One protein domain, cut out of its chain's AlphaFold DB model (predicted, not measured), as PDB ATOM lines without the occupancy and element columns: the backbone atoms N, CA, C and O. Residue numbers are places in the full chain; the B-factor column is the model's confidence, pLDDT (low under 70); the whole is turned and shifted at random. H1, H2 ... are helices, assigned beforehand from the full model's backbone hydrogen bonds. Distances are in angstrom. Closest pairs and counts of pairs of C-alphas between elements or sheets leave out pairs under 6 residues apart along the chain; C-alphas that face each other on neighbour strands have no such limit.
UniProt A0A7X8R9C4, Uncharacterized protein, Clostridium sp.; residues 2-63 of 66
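This is residues 2 to 63 of the 66 residues of an uncharacterized protein of Clostridium sp. (UniProt A0A7X8R9C4). Picture a long helical hairpin, H1 and H2 side by side and nearly parallel in line but running opposite ways, with a short link after the end of H2 leading off to one side into a short helix, H3, of which residues 55 to 61 stick out from the hairpin. The hairpin makes up most of the body, H3 touches neither of its two helices, and residues 47 to 52 and 55 to 63 stand free. The printed part has 62 residues with three named helices in the order H1, H2, H3 and no named strand; the class is all helix. The whole is only just loose, close to extended, with a radius of gyration of the C-alphas of 15.5 A, and its outline is flat, spanning 47 by 28 by 10 A.

Begin with the longest helix, H2, residues 25 to 47: find C-alpha 25 at (1.877, 4.477, -8.909), and from there the helix runs 32.8 A to C-alpha 47 at (32.590, 2.448, -20.287). Before it in the chain comes H1, residues 2 to 21, which starts with C-alpha 2 at (29.752, -3.047, -9.760) and measures 29.1 A from first to last C-alpha. Watch x fall along H1 and rise again along H2. After H2 look for H3, residues 54 to 61, which is 10.7 A long and ends with C-alpha 61 at (28.529, 24.402, -24.881).

Start from H2 and look across to H1: the two touch, with 7 pairs of C-alphas within 8 A. Their closest C-alphas are those of Ile 16 and Ile 28, 6.3 A apart. Their lines stand at a shallow tilt of 6 degrees, and they run opposite ways. Their centres are 11.6 A apart, and the two form a helical hairpin. Move on to H3 and you find it apart from H1 and apart from H2, with no C-alpha of either within 8 A of it. In the backbones of H1, H2 and H3, every O i to N i+4 pair is within hydrogen-bond range.

The two C-alphas farthest apart are those of Glu 21 and Gly 63, at 48.5 A, while those of Ile 2 and Gly 63 are 35.1 A apart. Without the stretches that stand free, residues 47 to 52 and 55 to 63, the body has 47 residues and spans 37 by 22 by 9 A. The link from H1 to H2 is tight, with 3 residues, and the link from H2 to H3 is short, with 6 residues. The printed part has no cut. The mean pLDDT of the printed part is 89.0, and no printed residue is under 70 in this predicted model.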
ATOM      1  N   ILE A   2      30.665  -1.881  -9.712       80.44
ATOM      2  CA  ILE A   2      29.752  -3.047  -9.760       80.44
ATOM      3  C   ILE A   2      29.024  -3.315  -8.429       80.44
ATOM      4  O   ILE A   2      27.806  -3.441  -8.427       80.44
ATOM      5  N   TYR A   3      29.724  -3.294  -7.288       87.38
ATOM      6  CA  TYR A   3      29.078  -3.454  -5.973       87.38
ATOM      7  C   TYR A   3      28.035  -2.368  -5.661       87.38
ATOM      8  O   TYR A   3      26.996  -2.664  -5.081       87.38
ATOM      9  N   LEU A   4      28.278  -1.122  -6.088       84.38
ATOM     10  CA  LEU A   4      27.325  -0.020  -5.917       84.38
ATOM     11  C   LEU A   4      26.103  -0.197  -6.822       84.38
ATOM     12  O   LEU A   4      24.991   0.066  -6.391       84.38
ATOM     13  N   ILE A   5      26.295  -0.693  -8.048       84.62
ATOM     14  CA  ILE A   5      25.190  -1.007  -8.964       84.62
ATOM     15  C   ILE A   5      24.298  -2.096  -8.363       84.62
ATOM     16  O   ILE A   5      23.082  -1.936  -8.330       84.62
ATOM     17  N   ILE A   6      24.893  -3.168  -7.830       89.06
ATOM     18  CA  ILE A   6      24.147  -4.240  -7.156       89.06
ATOM     19  C   ILE A   6      23.356  -3.676  -5.968       89.06
ATOM     20  O   ILE A   6      22.169  -3.966  -5.831       89.06
ATOM     21  N   LEU A   7      23.980  -2.824  -5.149       91.12
ATOM     22  CA  LEU A   7      23.315  -2.169  -4.023       91.12
ATOM     23  C   LEU A   7      22.121  -1.313  -4.478       91.12
ATOM     24  O   LEU A   7      21.040  -1.420  -3.905       91.12
ATOM     25  N   VAL A   8      22.289  -0.507  -5.532       88.81
ATOM     26  CA  VAL A   8      21.222   0.338  -6.099       88.81
ATOM     27  C   VAL A   8      20.067  -0.502  -6.639       88.81
ATOM     28  O   VAL A   8      18.910  -0.129  -6.447       88.81
ATOM     29  N   ILE A   9      20.347  -1.644  -7.274       89.75
ATOM     30  CA  ILE A   9      19.309  -2.563  -7.765       89.75
ATOM     31  C   ILE A   9      18.504  -3.137  -6.594       89.75
ATOM     32  O   ILE A   9      17.274  -3.109  -6.635       89.75
ATOM     33  N   ILE A  10      19.176  -3.605  -5.535       95.12
ATOM     34  CA  ILE A  10      18.512  -4.161  -4.345       95.12
ATOM     35  C   ILE A  10      17.644  -3.096  -3.664       95.12
ATOM     36  O   ILE A  10      16.468  -3.345  -3.398       95.12
ATOM     37  N   LEU A  11      18.199  -1.902  -3.426       93.62
ATOM     38  CA  LEU A  11      17.462  -0.791  -2.822       93.62
ATOM     39  C   LEU A  11      16.259  -0.394  -3.676       93.62
ATOM     40  O   LEU A  11      15.162  -0.260  -3.147       93.62
ATOM     41  N   SER A  12      16.427  -0.316  -4.998       91.62
ATOM     42  CA  SER A  12      15.327  -0.005  -5.915       91.62
ATOM     43  C   SER A  12      14.192  -1.016  -5.832       91.62
ATOM     44  O   SER A  12      13.030  -0.623  -5.857       91.62
ATOM     45  N   PHE A  13      14.505  -2.303  -5.686       94.75
ATOM     46  CA  PHE A  13      13.487  -3.341  -5.534       94.75
ATOM     47  C   PHE A  13      12.683  -3.169  -4.237       94.75
ATOM     48  O   PHE A  13      11.457  -3.287  -4.243       94.75
ATOM     49  N   ILE A  14      13.366  -2.853  -3.131       95.44
ATOM     50  CA  ILE A  14      12.735  -2.594  -1.830       95.44
ATOM     51  C   ILE A  14      11.858  -1.337  -1.901       95.44
ATOM     52  O   ILE A  14      10.718  -1.352  -1.435       95.44
ATOM     53  N   GLU A  15      12.371  -0.266  -2.506       93.56
ATOM     54  CA  GLU A  15      11.675   1.015  -2.620       93.56
ATOM     55  C   GLU A  15      10.401   0.881  -3.465       93.56
ATOM     56  O   GLU A  15       9.331   1.324  -3.046       93.56
ATOM     57  N   ILE A  16      10.492   0.217  -4.625       93.81
ATOM     58  CA  ILE A  16       9.349  -0.007  -5.521       93.81
ATOM     59  C   ILE A  16       8.283  -0.846  -4.820       93.81
ATOM     60  O   ILE A  16       7.117  -0.458  -4.830       93.81
ATOM     61  N   LYS A  17       8.672  -1.937  -4.146       93.81
ATOM     62  CA  LYS A  17       7.729  -2.768  -3.386       93.81
ATOM     63  C   LYS A  17       6.992  -1.946  -2.324       93.81
ATOM     64  O   LYS A  17       5.771  -2.018  -2.215       93.81
ATOM     65  N   ARG A  18       7.716  -1.102  -1.586       94.81
ATOM     66  CA  ARG A  18       7.133  -0.216  -0.570       94.81
ATOM     67  C   ARG A  18       6.188   0.830  -1.176       94.81
ATOM     68  O   ARG A  18       5.207   1.203  -0.534       94.81
ATOM     69  N   MET A  19       6.476   1.336  -2.373       94.25
ATOM     70  CA  MET A  19       5.591   2.271  -3.078       94.25
ATOM     71  C   MET A  19       4.346   1.575  -3.647       94.25
ATOM     72  O   MET A  19       3.260   2.158  -3.609       94.25
ATOM     73  N   GLU A  20       4.465   0.333  -4.124       93.56
ATOM     74  CA  GLU A  20       3.318  -0.472  -4.563       93.56
ATOM     75  C   GLU A  20       2.352  -0.743  -3.409       93.56
ATOM     76  O   GLU A  20       1.148  -0.533  -3.565       93.56
ATOM     77  N   GLU A  21       2.871  -1.112  -2.233       94.88
ATOM     78  CA  GLU A  21       2.079  -1.306  -1.009       94.88
ATOM     79  C   GLU A  21       1.293  -0.040  -0.617       94.88
ATOM     80  O   GLU A  21       0.197  -0.127  -0.064       94.88
ATOM     81  N   LYS A  22       1.814   1.144  -0.958       94.25
ATOM     82  CA  LYS A  22       1.175   2.448  -0.716       94.25
ATOM     83  C   LYS A  22       0.324   2.955  -1.886       94.25
ATOM     84  O   LYS A  22      -0.174   4.075  -1.825       94.25
ATOM     85  N   GLN A  23       0.163   2.163  -2.949       92.81
ATOM     86  CA  GLN A  23      -0.536   2.532  -4.189       92.81
ATOM     87  C   GLN A  23       0.014   3.802  -4.875       92.81
ATOM     88  O   GLN A  23      -0.683   4.463  -5.650       92.81
ATOM     89  N   GLN A  24       1.293   4.113  -4.653       92.38
ATOM     90  CA  GLN A  24       2.003   5.298  -5.148       92.38
ATOM     91  C   GLN A  24       2.490   5.123  -6.597       92.38
ATOM     92  O   GLN A  24       3.678   5.194  -6.915       92.38
ATOM     93  N   LYS A  25       1.555   4.838  -7.513       87.69
ATOM     94  CA  LYS A  25       1.877   4.477  -8.909       87.69
ATOM     95  C   LYS A  25       2.569   5.600  -9.683       87.69
ATOM     96  O   LYS A  25       3.379   5.318 -10.561       87.69
ATOM     97  N   LYS A  26       2.260   6.867  -9.380       92.06
ATOM     98  CA  LYS A  26       2.890   8.019 -10.046       92.06
ATOM     99  C   LYS A  26       4.339   8.182  -9.599       92.06
ATOM    100  O   LYS A  26       5.211   8.415 -10.431       92.06
ATOM    101  N   GLU A  27       4.597   8.013  -8.307       93.69
ATOM    102  CA  GLU A  27       5.934   8.093  -7.731       93.69
ATOM    103  C   GLU A  27       6.836   6.975  -8.261       93.69
ATOM    104  O   GLU A  27       7.988   7.246  -8.585       93.69
ATOM    105  N   ILE A  28       6.299   5.765  -8.464       93.12
ATOM    106  CA  ILE A  28       7.036   4.649  -9.080       93.12
ATOM    107  C   ILE A  28       7.532   5.012 -10.483       93.12
ATOM    108  O   ILE A  28       8.679   4.721 -10.815       93.12
ATOM    109  N   VAL A  29       6.706   5.670 -11.304       93.56
ATOM    110  CA  VAL A  29       7.103   6.081 -12.664       93.56
ATOM    111  C   VAL A  29       8.236   7.106 -12.618       93.56
ATOM    112  O   VAL A  29       9.217   6.968 -13.349       93.56
ATOM    113  N   VAL A  30       8.135   8.107 -11.738       95.12
ATOM    114  CA  VAL A  30       9.195   9.114 -11.551       95.12
ATOM    115  C   VAL A  30      10.477   8.455 -11.041       95.12
ATOM    116  O   VAL A  30      11.559   8.723 -11.564       95.12
ATOM    117  N   TYR A  31      10.354   7.552 -10.068       94.56
ATOM    118  CA  TYR A  31      11.469   6.800  -9.507       94.56
ATOM    119  C   TYR A  31      12.182   5.961 -10.572       94.56
ATOM    120  O   TYR A  31      13.399   6.053 -10.708       94.56
ATOM    121  N   LEU A  32      11.434   5.195 -11.373       92.75
ATOM    122  CA  LEU A  32      11.979   4.408 -12.482       92.75
ATOM    123  C   LEU A  32      12.699   5.291 -13.503       92.75
ATOM    124  O   LEU A  32      13.797   4.942 -13.929       92.75
ATOM    125  N   GLY A  33      12.125   6.445 -13.854       94.75
ATOM    126  CA  GLY A  33      12.771   7.407 -14.747       94.75
ATOM    127  C   GLY A  33      14.136   7.858 -14.221       94.75
ATOM    128  O   GLY A  33      15.134   7.788 -14.939       94.75
ATOM    129  N   LEU A  34      14.206   8.248 -12.946       93.88
ATOM    130  CA  LEU A  34      15.460   8.652 -12.304       93.88
ATOM    131  C   LEU A  34      16.455   7.491 -12.173       93.88
ATOM    132  O   LEU A  34      17.646   7.682 -12.420       93.88
ATOM    133  N   ALA A  35      15.986   6.289 -11.837       91.38
ATOM    134  CA  ALA A  35      16.825   5.098 -11.721       91.38
ATOM    135  C   ALA A  35      17.462   4.721 -13.067       91.38
ATOM    136  O   ALA A  35      18.659   4.438 -13.123       91.38
ATOM    137  N   VAL A  36      16.698   4.781 -14.164       92.19
ATOM    138  CA  VAL A  36      17.207   4.538 -15.522       92.19
ATOM    139  C   VAL A  36      18.263   5.575 -15.905       92.19
ATOM    140  O   VAL A  36      19.324   5.198 -16.399       92.19
ATOM    141  N   ILE A  37      18.020   6.863 -15.630       92.81
ATOM    142  CA  ILE A  37      19.009   7.925 -15.875       92.81
ATOM    143  C   ILE A  37      20.286   7.661 -15.066       92.81
ATOM    144  O   ILE A  37      21.384   7.697 -15.620       92.81
ATOM    145  N   GLY A  38      20.156   7.335 -13.778       89.69
ATOM    146  CA  GLY A  38      21.291   7.024 -12.908       89.69
ATOM    147  C   GLY A  38      22.110   5.828 -13.402       89.69
ATOM    148  O   GLY A  38      23.338   5.901 -13.457       89.69
ATOM    149  N   LEU A  39      21.446   4.749 -13.828       89.00
ATOM    150  CA  LEU A  39      22.107   3.575 -14.401       89.00
ATOM    151  C   LEU A  39      22.793   3.891 -15.733       89.00
ATOM    152  O   LEU A  39      23.922   3.451 -15.944       89.00
ATOM    153  N   ALA A  40      22.165   4.684 -16.604       89.31
ATOM    154  CA  ALA A  40      22.764   5.114 -17.865       89.31
ATOM    155  C   ALA A  40      24.035   5.945 -17.631       89.31
ATOM    156  O   ALA A  40      25.062   5.699 -18.261       89.31
ATOM    157  N   LEU A  41      24.003   6.878 -16.675       86.81
ATOM    158  CA  LEU A  41      25.178   7.658 -16.279       86.81
ATOM    159  C   LEU A  41      26.278   6.775 -15.681       86.81
ATOM    160  O   LEU A  41      27.446   6.913 -16.046       86.81
ATOM    161  N   GLY A  42      25.913   5.828 -14.813       84.94
ATOM    162  CA  GLY A  42      26.850   4.852 -14.258       84.94
ATOM    163  C   GLY A  42      27.496   3.975 -15.336       84.94
ATOM    164  O   GLY A  42      28.701   3.725 -15.292       84.94
ATOM    165  N   PHE A  43      26.723   3.555 -16.340       86.44
ATOM    166  CA  PHE A  43      27.218   2.791 -17.483       86.44
ATOM    167  C   PHE A  43      28.167   3.611 -18.366       86.44
ATOM    168  O   PHE A  43      29.223   3.114 -18.763       86.44
ATOM    169  N   LEU A  44      27.834   4.878 -18.635       84.62
ATOM    170  CA  LEU A  44      28.709   5.799 -19.368       84.62
ATOM    171  C   LEU A  44      30.047   6.003 -18.647       84.62
ATOM    172  O   LEU A  44      31.092   5.979 -19.294       84.62
ATOM    173  N   TYR A  45      30.018   6.144 -17.319       82.94
ATOM    174  CA  TYR A  45      31.225   6.259 -16.501       82.94
ATOM    175  C   TYR A  45      32.074   4.981 -16.534       82.94
ATOM    176  O   TYR A  45      33.289   5.046 -16.699       82.94
ATOM    177  N   LEU A  46      31.446   3.807 -16.413       84.19
ATOM    178  CA  LEU A  46      32.149   2.521 -16.473       84.19
ATOM    179  C   LEU A  46      32.784   2.249 -17.839       84.19
ATOM    180  O   LEU A  46      33.858   1.657 -17.899       84.19
ATOM    181  N   SER A  47      32.122   2.671 -18.917       84.94
ATOM    182  CA  SER A  47      32.590   2.448 -20.287       84.94
ATOM    183  C   SER A  47      33.839   3.266 -20.616       84.94
ATOM    184  O   SER A  47      34.693   2.809 -21.371       84.94
ATOM    185  N   ASN A  48      33.964   4.471 -20.057       83.38
ATOM    186  CA  ASN A  48      35.179   5.269 -20.161       83.38
ATOM    187  C   ASN A  48      35.325   6.178 -18.925       83.38
ATOM    188  O   ASN A  48      34.770   7.279 -18.911       83.38
ATOM    189  N   PRO A  49      36.093   5.759 -17.902       79.69
ATOM    190  CA  PRO A  49      36.266   6.543 -16.679       79.69
ATOM    191  C   PRO A  49      37.072   7.831 -16.893       79.69
ATOM    192  O   PRO A  49      37.019   8.723 -16.054       79.69
ATOM    193  N   TYR A  50      37.786   7.950 -18.018       80.44
ATOM    194  CA  TYR A  50      38.539   9.146 -18.410       80.44
ATOM    195  C   TYR A  50      37.782  10.014 -19.419       80.44
ATOM    196  O   TYR A  50      38.357  10.926 -20.015       80.44
ATOM    197  N   ARG A  51      36.496   9.728 -19.656       78.50
ATOM    198  CA  ARG A  51      35.658  10.568 -20.507       78.50
ATOM    199  C   ARG A  51      35.578  11.967 -19.906       78.50
ATOM    200  O   ARG A  51      35.446  12.117 -18.692       78.50
ATOM    201  N   THR A  52      35.604  12.977 -20.769       79.94
ATOM    202  CA  THR A  52      35.313  14.362 -20.396       79.94
ATOM    203  C   THR A  52      34.029  14.408 -19.577       79.94
ATOM    204  O   THR A  52      33.016  13.794 -19.932       79.94
ATOM    205  N   SER A  53      34.096  15.091 -18.436       80.94
ATOM    206  CA  SER A  53      32.974  15.134 -17.503       80.94
ATOM    207  C   SER A  53      31.760  15.802 -18.153       80.94
ATOM    208  O   SER A  53      31.898  16.667 -19.020       80.94
ATOM    209  N   LEU A  54      30.553  15.451 -17.700       80.69
ATOM    210  CA  LEU A  54      29.343  16.167 -18.124       80.69
ATOM    211  C   LEU A  54      29.462  17.675 -17.874       80.69
ATOM    212  O   LEU A  54      29.013  18.463 -18.697       80.69
ATOM    213  N   ALA A  55      30.124  18.069 -16.782       83.94
ATOM    214  CA  ALA A  55      30.421  19.464 -16.492       83.94
ATOM    215  C   ALA A  55      31.280  20.104 -17.594       83.94
ATOM    216  O   ALA A  55      30.913  21.160 -18.094       83.94
ATOM    217  N   GLN A  56      32.361  19.449 -18.034       83.94
ATOM    218  CA  GLN A  56      33.184  19.929 -19.154       83.94
ATOM    219  C   GLN A  56      32.398  20.013 -20.465       83.94
ATOM    220  O   GLN A  56      32.557  20.982 -21.198       83.94
ATOM    221  N   HIS A  57      31.520  19.049 -20.758       84.38
ATOM    222  CA  HIS A  57      30.637  19.153 -21.925       84.38
ATOM    223  C   HIS A  57      29.701  20.367 -21.832       84.38
ATOM    224  O   HIS A  57      29.602  21.127 -22.792       84.38
ATOM    225  N   ILE A  58      29.062  20.603 -20.685       87.69
ATOM    226  CA  ILE A  58      28.180  21.766 -20.494       87.69
ATOM    227  C   ILE A  58      28.966  23.080 -20.594       87.69
ATOM    228  O   ILE A  58      28.510  24.014 -21.246       87.69
ATOM    229  N   LEU A  59      30.159  23.141 -20.002       87.69
ATOM    230  CA  LEU A  59      31.041  24.309 -20.067       87.69
ATOM    231  C   LEU A  59      31.470  24.610 -21.508       87.69
ATOM    232  O   LEU A  59      31.356  25.756 -21.940       87.69
ATOM    233  N   SER A  60      31.827  23.582 -22.287       86.50
ATOM    234  CA  SER A  60      32.153  23.751 -23.709       86.50
ATOM    235  C   SER A  60      30.974  24.285 -24.532       86.50
ATOM    236  O   SER A  60      31.168  25.122 -25.406       86.50
ATOM    237  N   LEU A  61      29.733  23.892 -24.208       86.81
ATOM    238  CA  LEU A  61      28.529  24.402 -24.881       86.81
ATOM    239  C   LEU A  61      28.252  25.882 -24.584       86.81
ATOM    240  O   LEU A  61      27.623  26.557 -25.395       86.81
ATOM    241  N   ILE A  62      28.716  26.387 -23.439       92.38
ATOM    242  CA  ILE A  62      28.577  27.794 -23.032       92.38
ATOM    243  C   ILE A  62      29.824  28.610 -23.456       92.38
ATOM    244  O   ILE A  62      29.922  29.802 -23.176       92.38
ATOM    245  N   GLY A  63      30.759  27.998 -24.198       86.94
ATOM    246  CA  GLY A  63      31.950  28.655 -24.746       86.94
ATOM    247  C   GLY A  63      33.129  28.741 -23.776       86.94
ATOM    248  O   GLY A  63      34.050  29.523 -23.999       86.94
TER     249      GLY A  63